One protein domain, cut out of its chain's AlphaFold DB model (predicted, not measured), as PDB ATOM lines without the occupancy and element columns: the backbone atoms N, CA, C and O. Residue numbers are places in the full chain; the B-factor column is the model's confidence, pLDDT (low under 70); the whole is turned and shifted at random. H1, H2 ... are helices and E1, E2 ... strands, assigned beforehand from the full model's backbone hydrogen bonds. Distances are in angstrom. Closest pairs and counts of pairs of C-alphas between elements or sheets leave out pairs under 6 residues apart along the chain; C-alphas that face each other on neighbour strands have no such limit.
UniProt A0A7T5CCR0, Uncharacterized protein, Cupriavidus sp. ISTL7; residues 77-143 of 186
ATOM      1  N   TYR A  77      26.525  39.002 111.476       91.44
ATOM      2  CA  TYR A  77      25.727  38.275 112.454       91.44
ATOM      3  C   TYR A  77      25.051  39.238 113.419       91.44
ATOM      4  O   TYR A  77      25.680  40.155 113.947       91.44
ATOM      5  N   PHE A  78      23.782  38.981 113.720       90.81
ATOM      6  CA  PHE A  78      22.998  39.784 114.652       90.81
ATOM      7  C   PHE A  78      22.875  39.084 115.995       90.81
ATOM      8  O   PHE A  78      22.573  37.890 116.067       90.81
ATOM      9  N   ARG A  79      23.122  39.825 117.079       89.19
ATOM     10  CA  ARG A  79      22.931  39.333 118.446       89.19
ATOM     11  C   ARG A  79      22.305  40.386 119.337       89.19
ATOM     12  O   ARG A  79      22.686  41.553 119.299       89.19
ATOM     13  N   THR A  80      21.416  39.921 120.204       87.75
ATOM     14  CA  THR A  80      20.890  40.700 121.321       87.75
ATOM     15  C   THR A  80      21.670  40.347 122.579       87.75
ATOM     16  O   THR A  80      21.861  39.173 122.906       87.75
ATOM     17  N   TYR A  81      22.128  41.368 123.284       86.75
ATOM     18  CA  TYR A  81      22.802  41.272 124.565       86.75
ATOM     19  C   TYR A  81      21.893  41.810 125.656       86.75
ATOM     20  O   TYR A  81      21.247  42.843 125.495       86.75
ATOM     21  N   LYS A  82      21.894  41.116 126.792       85.81
ATOM     22  CA  LYS A  82      21.206  41.537 128.006       85.81
ATOM     23  C   LYS A  82      22.222  41.834 129.084       85.81
ATOM     24  O   LYS A  82      23.107  41.023 129.352       85.81
ATOM     25  N   ALA A  83      22.079  42.985 129.712       82.31
ATOM     26  CA  ALA A  83      22.877  43.399 130.845       82.31
ATOM     27  C   ALA A  83      21.960  43.811 131.992       82.31
ATOM     28  O   ALA A  83      20.883  44.356 131.780       82.31
ATOM     29  N   ILE A  84      22.403  43.580 133.223       81.94
ATOM     30  CA  ILE A  84      21.738  44.124 134.404       81.94
ATOM     31  C   ILE A  84      22.569  45.317 134.856       81.94
ATOM     32  O   ILE A  84      23.712  45.159 135.284       81.94
ATOM     33  N   GLN A  85      22.005  46.514 134.746       77.62
ATOM     34  CA  GLN A  85      22.626  47.719 135.266       77.62
ATOM     35  C   GLN A  85      22.147  47.970 136.692       77.62
ATOM     36  O   GLN A  85      20.948  48.044 136.971       77.62
ATOM     37  N   PHE A  86      23.113  48.132 137.593       78.31
ATOM     38  CA  PHE A  86      22.871  48.514 138.973       78.31
ATOM     39  C   PHE A  86      23.205  49.994 139.166       78.31
ATOM     40  O   PHE A  86      24.365  50.394 139.075       78.31
ATOM     41  N   THR A  87      22.194  50.811 139.453       75.19
ATOM     42  CA  THR A  87      22.351  52.242 139.765       75.19
ATOM     43  C   THR A  87      22.123  52.514 141.252       75.19
ATOM     44  O   THR A  87      21.355  53.393 141.634       75.19
ATOM     45  N   GLY A  88      22.780  51.734 142.116       74.56
ATOM     46  CA  GLY A  88      22.813  51.932 143.573       74.56
ATOM     47  C   GLY A  88      21.531  51.538 144.316       74.56
ATOM     48  O   GLY A  88      21.611  50.869 145.340       74.56
ATOM     49  N   ALA A  89      20.362  51.920 143.804       73.94
ATOM     50  CA  ALA A  89      19.055  51.652 144.412       73.94
ATOM     51  C   ALA A  89      18.106  50.851 143.506       73.94
ATOM     52  O   ALA A  89      17.060  50.398 143.963       73.94
ATOM     53  N   LEU A  90      18.445  50.684 142.225       76.38
ATOM     54  CA  LEU A  90      17.563  50.077 141.236       76.38
ATOM     55  C   LEU A  90      18.335  49.105 140.343       76.38
ATOM     56  O   LEU A  90      19.428  49.419 139.862       76.38
ATOM     57  N   PHE A  91      17.730  47.942 140.113       75.88
ATOM     58  CA  PHE A  91      18.137  47.006 139.074       75.88
ATOM     59  C   PHE A  91      17.351  47.322 137.809       75.88
ATOM     60  O   PHE A  91      16.123  47.395 137.840       75.88
ATOM     61  N   ARG A  92      18.060  47.525 136.700       73.94
ATOM     62  CA  ARG A  92      17.454  47.683 135.379       73.94
ATOM     63  C   ARG A  92      18.016  46.641 134.436       73.94
ATOM     64  O   ARG A  92      19.232  46.514 134.318       73.94
ATOM     65  N   GLU A  93      17.132  45.913 133.772       77.62
ATOM     66  CA  GLU A  93      17.518  45.098 132.630       77.62
ATOM     67  C   GLU A  93      17.675  46.017 131.418       77.62
ATOM     68  O   GLU A  93      16.809  46.832 131.099       77.62
ATOM     69  N   MET A  94      18.827  45.901 130.786       78.94
ATOM     70  CA  MET A  94      19.239  46.638 129.613       78.94
ATOM     71  C   MET A  94      19.380  45.646 128.474       78.94
ATOM     72  O   MET A  94      20.106  44.662 128.600       78.94
ATOM     73  N   SER A  95      18.677  45.900 127.377       82.94
ATOM     74  CA  SER A  95      18.802  45.116 126.149       82.94
ATOM     75  C   SER A  95      19.491  45.962 125.085       82.94
ATOM     76  O   SER A  95      19.202  47.148 124.929       82.94
ATOM     77  N   GLU A  96      20.442  45.366 124.383       85.31
ATOM     78  CA  GLU A  96      21.211  46.002 123.319       85.31
ATOM     79  C   GLU A  96      21.290  45.054 122.129       85.31
ATOM     80  O   GLU A  96      21.459  43.849 122.304       85.31
ATOM     81  N   ILE A  97      21.208  45.589 120.916       89.38
ATOM     82  CA  ILE A  97      21.463  44.821 119.701       89.38
ATOM     83  C   ILE A  97      22.836  45.189 119.142       89.38
ATOM     84  O   ILE A  97      23.225  46.357 119.119       89.38
ATOM     85  N   ALA A  98      23.572  44.188 118.675       90.69
ATOM     86  CA  ALA A  98      24.836  44.396 117.996       90.69
ATOM     87  C   ALA A  98      24.947  43.561 116.718       90.69
ATOM     88  O   ALA A  98      24.469  42.427 116.640       90.69
ATOM     89  N   ILE A  99      25.633  44.151 115.745       93.19
ATOM     90  CA  ILE A  99      26.088  43.530 114.510       93.19
ATOM     91  C   ILE A  99      27.543  43.113 114.696       93.19
ATOM     92  O   ILE A  99      28.358  43.864 115.237       93.19
ATOM     93  N   LEU A 100      27.855  41.900 114.271       93.75
ATOM     94  CA  LEU A 100      29.111  41.217 114.522       93.75
ATOM     95  C   LEU A 100      29.669  40.693 113.204       93.75
ATOM     96  O   LEU A 100      28.948  40.047 112.450       93.75
ATOM     97  N   TRP A 101      30.961  40.900 112.973       94.00
ATOM     98  CA  TRP A 101      31.683  40.296 111.855       94.00
ATOM     99  C   TRP A 101      32.767  39.366 112.379       94.00
ATOM    100  O   TRP A 101      33.601  39.765 113.199       94.00
ATOM    101  N   GLY A 102      32.741  38.117 111.915       89.81
ATOM    102  CA  GLY A 102      33.780  37.136 112.213       89.81
ATOM    103  C   GLY A 102      35.114  37.510 111.568       89.81
ATOM    104  O   GLY A 102      35.161  38.236 110.576       89.81
ATOM    105  N   ASP A 103      36.202  37.031 112.160       89.19
ATOM    106  CA  ASP A 103      37.516  37.068 111.525       89.19
ATOM    107  C   ASP A 103      37.680  35.843 110.607       89.19
ATOM    108  O   ASP A 103      37.474  34.711 111.047       89.19
ATOM    109  N   GLU A 104      38.035  36.067 109.339       84.38
ATOM    110  CA  GLU A 104      38.207  35.001 108.334       84.38
ATOM    111  C   GLU A 104      39.379  34.080 108.697       84.38
ATOM    112  O   GLU A 104      39.289  32.861 108.550       84.38
ATOM    113  N   ASP A 105      40.449  34.654 109.254       88.31
ATOM    114  CA  ASP A 105      41.664  33.922 109.622       88.31
ATOM    115  C   ASP A 105      41.502  33.135 110.933       88.31
ATOM    116  O   ASP A 105      42.247  32.189 111.207       88.31
ATOM    117  N   ASN A 106      40.547  33.525 111.788       88.94
ATOM    118  CA  ASN A 106      40.346  32.894 113.086       88.94
ATOM    119  C   ASN A 106      38.865  32.855 113.502       88.94
ATOM    120  O   ASN A 106      38.357  33.826 114.066       88.94
ATOM    121  N   PRO A 107      38.201  31.687 113.416       82.81
ATOM    122  CA  PRO A 107      36.773  31.561 113.713       82.81
ATOM    123  C   PRO A 107      36.413  31.791 115.191       82.81
ATOM    124  O   PRO A 107      35.238  31.862 115.542       82.81
ATOM    125  N   ARG A 108      37.401  31.891 116.094       86.00
ATOM    126  CA  ARG A 108      37.179  32.230 117.512       86.00
ATOM    127  C   ARG A 108      37.301  33.723 117.799       86.00
ATOM    128  O   ARG A 108      37.097  34.129 118.943       86.00
ATOM    129  N   ARG A 109      37.685  34.531 116.810       88.12
ATOM    130  CA  ARG A 109      37.871  35.970 116.964       88.12
ATOM    131  C   ARG A 109      36.797  36.728 116.214       88.12
ATOM    132  O   ARG A 109      36.309  36.318 115.167       88.12
ATOM    133  N   LEU A 110      36.434  37.851 116.809       87.69
ATOM    134  CA  LEU A 110      35.575  38.827 116.185       87.69
ATOM    135  C   LEU A 110      36.458  39.886 115.536       87.69
ATOM    136  O   LEU A 110      37.352  40.419 116.197       87.69
ATOM    137  N   LYS A 111      36.189  40.183 114.268       89.19
ATOM    138  CA  LYS A 111      36.850  41.256 113.534       89.19
ATOM    139  C   LYS A 111      36.317  42.601 113.996       89.19
ATOM    140  O   LYS A 111      37.097  43.436 114.433       89.19
ATOM    141  N   ASP A 112      34.993  42.756 113.987       89.56
ATOM    142  CA  ASP A 112      34.331  43.991 114.400       89.56
ATOM    143  C   ASP A 112      32.984  43.753 115.095       89.56
ATOM    144  O   ASP A 112      32.263  42.798 114.792       89.56
ATOM    145  N   VAL A 113      32.633  44.673 116.001       90.00
ATOM    146  CA  VAL A 113      31.319  44.773 116.653       90.00
ATOM    147  C   VAL A 113      30.786  46.191 116.522       90.00
ATOM    148  O   VAL A 113      31.484  47.157 116.829       90.00
ATOM    149  N   VAL A 114      29.519  46.310 116.143       89.81
ATOM    150  CA  VAL A 114      28.797  47.580 116.123       89.81
ATOM    151  C   VAL A 114      27.504  47.423 116.888       89.81
ATOM    152  O   VAL A 114      26.681  46.578 116.562       89.81
ATOM    153  N   ARG A 115      27.322  48.251 117.908       87.44
ATOM    154  CA  ARG A 115      26.089  48.305 118.692       87.44
ATOM    155  C   ARG A 115      25.126  49.287 118.047       87.44
ATOM    156  O   ARG A 115      25.559  50.352 117.609       87.44
ATOM    157  N   LEU A 116      23.850  48.924 117.967       84.31
ATOM    158  CA  LEU A 116      22.817  49.782 117.393       84.31
ATOM    159  C   LEU A 116      21.928  50.350 118.496       84.31
ATOM    160  O   LEU A 116      21.473  49.620 119.376       84.31
ATOM    161  N   GLY A 117      21.608  51.634 118.357       71.12
ATOM    162  CA  GLY A 117      20.678  52.337 119.234       71.12
ATOM    163  C   GLY A 117      21.260  52.727 120.594       71.12
ATOM    164  O   GLY A 117      22.387  52.386 120.948       71.12
ATOM    165  N   ASP A 118      20.451  53.474 121.345       63.66
ATOM    166  CA  ASP A 118      20.664  53.694 122.775       63.66
ATOM    167  C   ASP A 118      20.196  52.441 123.525       63.66
ATOM    168  O   ASP A 118      19.184  51.839 123.164       63.66
ATOM    169  N   THR A 119      20.913  52.051 124.580       62.56
ATOM    170  CA  THR A 119      20.574  50.881 125.396       62.56
ATOM    171  C   THR A 119      19.096  50.898 125.806       62.56
ATOM    172  O   THR A 119      18.634  51.832 126.471       62.56
ATOM    173  N   PHE A 120      18.340  49.870 125.413       61.94
ATOM    174  CA  PHE A 120      16.900  49.825 125.635       61.94
ATOM    175  C   PHE A 120      16.617  49.448 127.087       61.94
ATOM    176  O   PHE A 120      16.957  48.358 127.545       61.94
ATOM    177  N   ASN A 121      15.951  50.350 127.810       60.53
ATOM    178  CA  ASN A 121      15.505  50.135 129.191       60.53
ATOM    179  C   ASN A 121      14.175  49.351 129.269       60.53
ATOM    180  O   ASN A 121      13.502  49.391 130.298       60.53
ATOM    181  N   THR A 122      13.762  48.696 128.177       60.34
ATOM    182  CA  THR A 122      12.387  48.204 127.991       60.34
ATOM    183  C   THR A 122      12.335  46.826 127.314       60.34
ATOM    184  O   THR A 122      11.529  46.589 126.416       60.34
ATOM    185  N   GLY A 123      13.200  45.904 127.751       66.75
ATOM    186  CA  GLY A 123      13.220  44.507 127.294       66.75
ATOM    187  C   GLY A 123      13.635  44.313 125.826       66.75
ATOM    188  O   GLY A 123      14.144  45.227 125.179       66.75
ATOM    189  N   ASP A 124      13.409  43.103 125.302       74.00
ATOM    190  CA  ASP A 124      13.907  42.673 123.982       74.00
ATOM    191  C   ASP A 124      13.098  43.195 122.790       74.00
ATOM    192  O   ASP A 124      13.611  43.249 121.671       74.00
ATOM    193  N   GLY A 125      11.832  43.564 123.003       82.56
ATOM    194  CA  GLY A 125      10.905  43.946 121.930       82.56
ATOM    195  C   GLY A 125      11.463  45.023 120.987       82.56
ATOM    196  O   GLY A 125      11.496  44.790 119.778       82.56
ATOM    197  N   PRO A 126      11.972  46.158 121.506       82.44
ATOM    198  CA  PRO A 126      12.582  47.200 120.680       82.44
ATOM    199  C   PRO A 126      13.797  46.722 119.871       82.44
ATOM    200  O   PRO A 126      13.956  47.112 118.717       82.44
ATOM    201  N   CYS A 127      14.628  45.833 120.433       84.50
ATOM    202  CA  CYS A 127      15.770  45.262 119.712       84.50
ATOM    203  C   CYS A 127      15.298  44.455 118.495       84.50
ATOM    204  O   CYS A 127      15.856  44.582 117.408       84.50
ATOM    205  N   ILE A 128      14.242  43.656 118.674       86.25
ATOM    206  CA  ILE A 128      13.657  42.831 117.610       86.25
ATOM    207  C   ILE A 128      13.010  43.707 116.531       86.25
ATOM    208  O   ILE A 128      13.158  43.421 115.349       86.25
ATOM    209  N   GLN A 129      12.330  44.790 116.914       87.12
ATOM    210  CA  GLN A 129      11.728  45.726 115.959       87.12
ATOM    211  C   GLN A 129      12.781  46.399 115.076       87.12
ATOM    212  O   GLN A 129      12.615  46.452 113.859       87.12
ATOM    213  N   ILE A 130      13.886  46.858 115.671       87.75
ATOM    214  CA  ILE A 130      15.002  47.450 114.921       87.75
ATOM    215  C   ILE A 130      15.638  46.418 113.999       87.75
ATOM    216  O   ILE A 130      15.913  46.723 112.840       87.75
ATOM    217  N   TRP A 131      15.847  45.196 114.490       89.00
ATOM    218  CA  TRP A 131      16.349  44.106 113.663       89.00
ATOM    219  C   TRP A 131      15.455  43.860 112.445       89.00
ATOM    220  O   TRP A 131      15.946  43.901 111.321       89.00
ATOM    221  N   GLU A 132      14.152  43.659 112.651       91.25
ATOM    222  CA  GLU A 132      13.214  43.399 111.557       91.25
ATOM    223  C   GLU A 132      13.131  44.569 110.577       91.25
ATOM    224  O   GLU A 132      13.064  44.340 109.372       91.25
ATOM    225  N   HIS A 133      13.198  45.813 111.058       91.00
ATOM    226  CA  HIS A 133      13.255  46.989 110.187       91.00
ATOM    227  C   HIS A 133      14.477  46.950 109.264       91.00
ATOM    228  O   HIS A 133      14.345  47.043 108.044       91.00
ATOM    229  N   ILE A 134      15.669  46.743 109.832       91.31
ATOM    230  CA  ILE A 134      16.919  46.700 109.063       91.31
ATOM    231  C   ILE A 134      16.918  45.501 108.108       91.31
ATOM    232  O   ILE A 134      17.271  45.656 106.939       91.31
ATOM    233  N   ARG A 135      16.494  44.320 108.573       93.00
ATOM    234  CA  ARG A 135      16.414  43.103 107.758       93.00
ATOM    235  C   ARG A 135      15.486  43.310 106.561       93.00
ATOM    236  O   ARG A 135      15.897  43.079 105.428       93.00
ATOM    237  N   ARG A 136      14.275  43.838 106.780       93.50
ATOM    238  CA  ARG A 136      13.331  44.168 105.699       93.50
ATOM    239  C   ARG A 136      13.911  45.188 104.729       93.50
ATOM    240  O   ARG A 136      13.787  45.013 103.521       93.50
ATOM    241  N   TYR A 137      14.571  46.233 105.227       92.75
ATOM    242  CA  TYR A 137      15.221  47.236 104.382       92.75
ATOM    243  C   TYR A 137      16.334  46.638 103.499       92.75
ATOM    244  O   TYR A 137      16.411  46.949 102.306       92.75
ATOM    245  N   MET A 138      17.181  45.774 104.071       93.19
ATOM    246  CA  MET A 138      18.349  45.184 103.402       93.19
ATOM    247  C   MET A 138      18.014  44.002 102.486       93.19
ATOM    248  O   MET A 138      18.718  43.786 101.497       93.19
ATOM    249  N   GLU A 139      16.977  43.228 102.804       93.38
ATOM    250  CA  GLU A 139      16.670  41.958 102.128       93.38
ATOM    251  C   GLU A 139      15.359  41.994 101.339       93.38
ATOM    252  O   GLU A 139      15.284  41.421 100.257       93.38
ATOM    253  N   GLU A 140      14.339  42.690 101.840       92.88
ATOM    254  CA  GLU A 140      12.973  42.656 101.289       92.88
ATOM    255  C   GLU A 140      12.573  43.964 100.588       92.88
ATOM    256  O   GLU A 140      11.435  44.123 100.152       92.88
ATOM    257  N   GLY A 141      13.494  44.925 100.470       87.62
ATOM    258  CA  GLY A 141      13.205  46.225  99.863       87.62
ATOM    259  C   GLY A 141      12.286  47.114 100.707       87.62
ATOM    260  O   GLY A 141      11.657  48.019 100.159       87.62
ATOM    261  N   GLY A 142      12.236  46.876 102.021       86.75
ATOM    262  CA  GLY A 142      11.460  47.651 102.989       86.75
ATOM    263  C   GLY A 142      11.779  49.156 102.993       86.75
ATOM    264  O   GLY A 142      12.762  49.604 102.381       86.75
ATOM    265  N   PRO A 143      10.935  49.960 103.662       86.06
ATOM    266  CA  PRO A 143      11.073  51.412 103.683       86.06
ATOM    267  C   PRO A 143      12.325  51.858 104.456       86.06
ATOM    268  O   PRO A 143      12.846  51.139 105.303       86.06
TER     269      PRO A 143
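AT A GLANCE: This is residues 77 to 143 of the 186 residues of an uncharacterized protein of Cupriavidus sp. ISTL7 (UniProt A0A7T5CCR0). A long, strongly twisted sheet of three strands has one helix, H1, over one face and its other face bare. H1 packs on the sheet with its residues 125 to 131, while its last residues, 135 to 139, stick out past the sheet together with 140 and 141; the turn of the E1 and E2 hairpin, residues 86 to 91, sticks out elsewhere. The 67 printed residues hold three named strands and then one named helix, in the order E1, E2, E3, H1, of mixed class. The sheet's order is E1 - E2 - E3, all antiparallel. The whole is loose, with a radius of gyration of the C-alphas of 14.6 A, and flat, spanning 43 by 35 by 13 A.

IN THESE COORDINATES: E2, residues 91 to 102, is the longest strand by residues and measures 32.6 A from first to last C-alpha; it bends by 54 degrees at residue 99. E1, residues 77 to 86, measures 28.6 A and begins at C-alpha 77 (25.727, 38.275, 112.454). E3, residues 110 to 120, measures 23.6 A and bends by 74 degrees at residue 117. H1, residues 125 to 139, measures 20.7 A; it begins at C-alpha 125 (10.905, 43.946, 121.930) and ends at C-alpha 139 (16.670, 41.958, 102.128).

HOW THE PARTS SIT: The strands form a meander, each strand the antiparallel neighbour of the one before, with E2 as the inner strand and E1 and E3 as edge strands. E1 and E2 form a hairpin, with 154 degrees between their directions; N 81 and O 96 are within hydrogen-bond range at 2.8 A, as are N 94 and O 83 at 2.8 A. E2 and E3 form a hairpin too, at 147 degrees, with N 99 and O 114 within range at 2.8 A and N 120 and O 95 at 2.9 A. H1 is on the sheet, in two layers with a helix on one face, at a height over the sheet of 10.1 A. It lies over E2, where 9 of its 15 C-alphas fall, and only just not over E3, where 2 fall. On the local plane its line and that of E2 stand at 14 degrees, along the strands. The closest C-alphas of E2 and H1 are those of Ile 97 and Cys 127, 5.7 A apart. In H1 every O i to N i+4 pair is within hydrogen-bond range.

THE WHOLE: The two C-alphas farthest apart are those of Ala 89 and Gly 141, at 45.3 A. The printed part has no cut. The links E1 to E2 and E3 to H1 are tight, and E2 to E3 is short. The mean pLDDT of the printed part is 83.8; residues 118 to 123 are under 70.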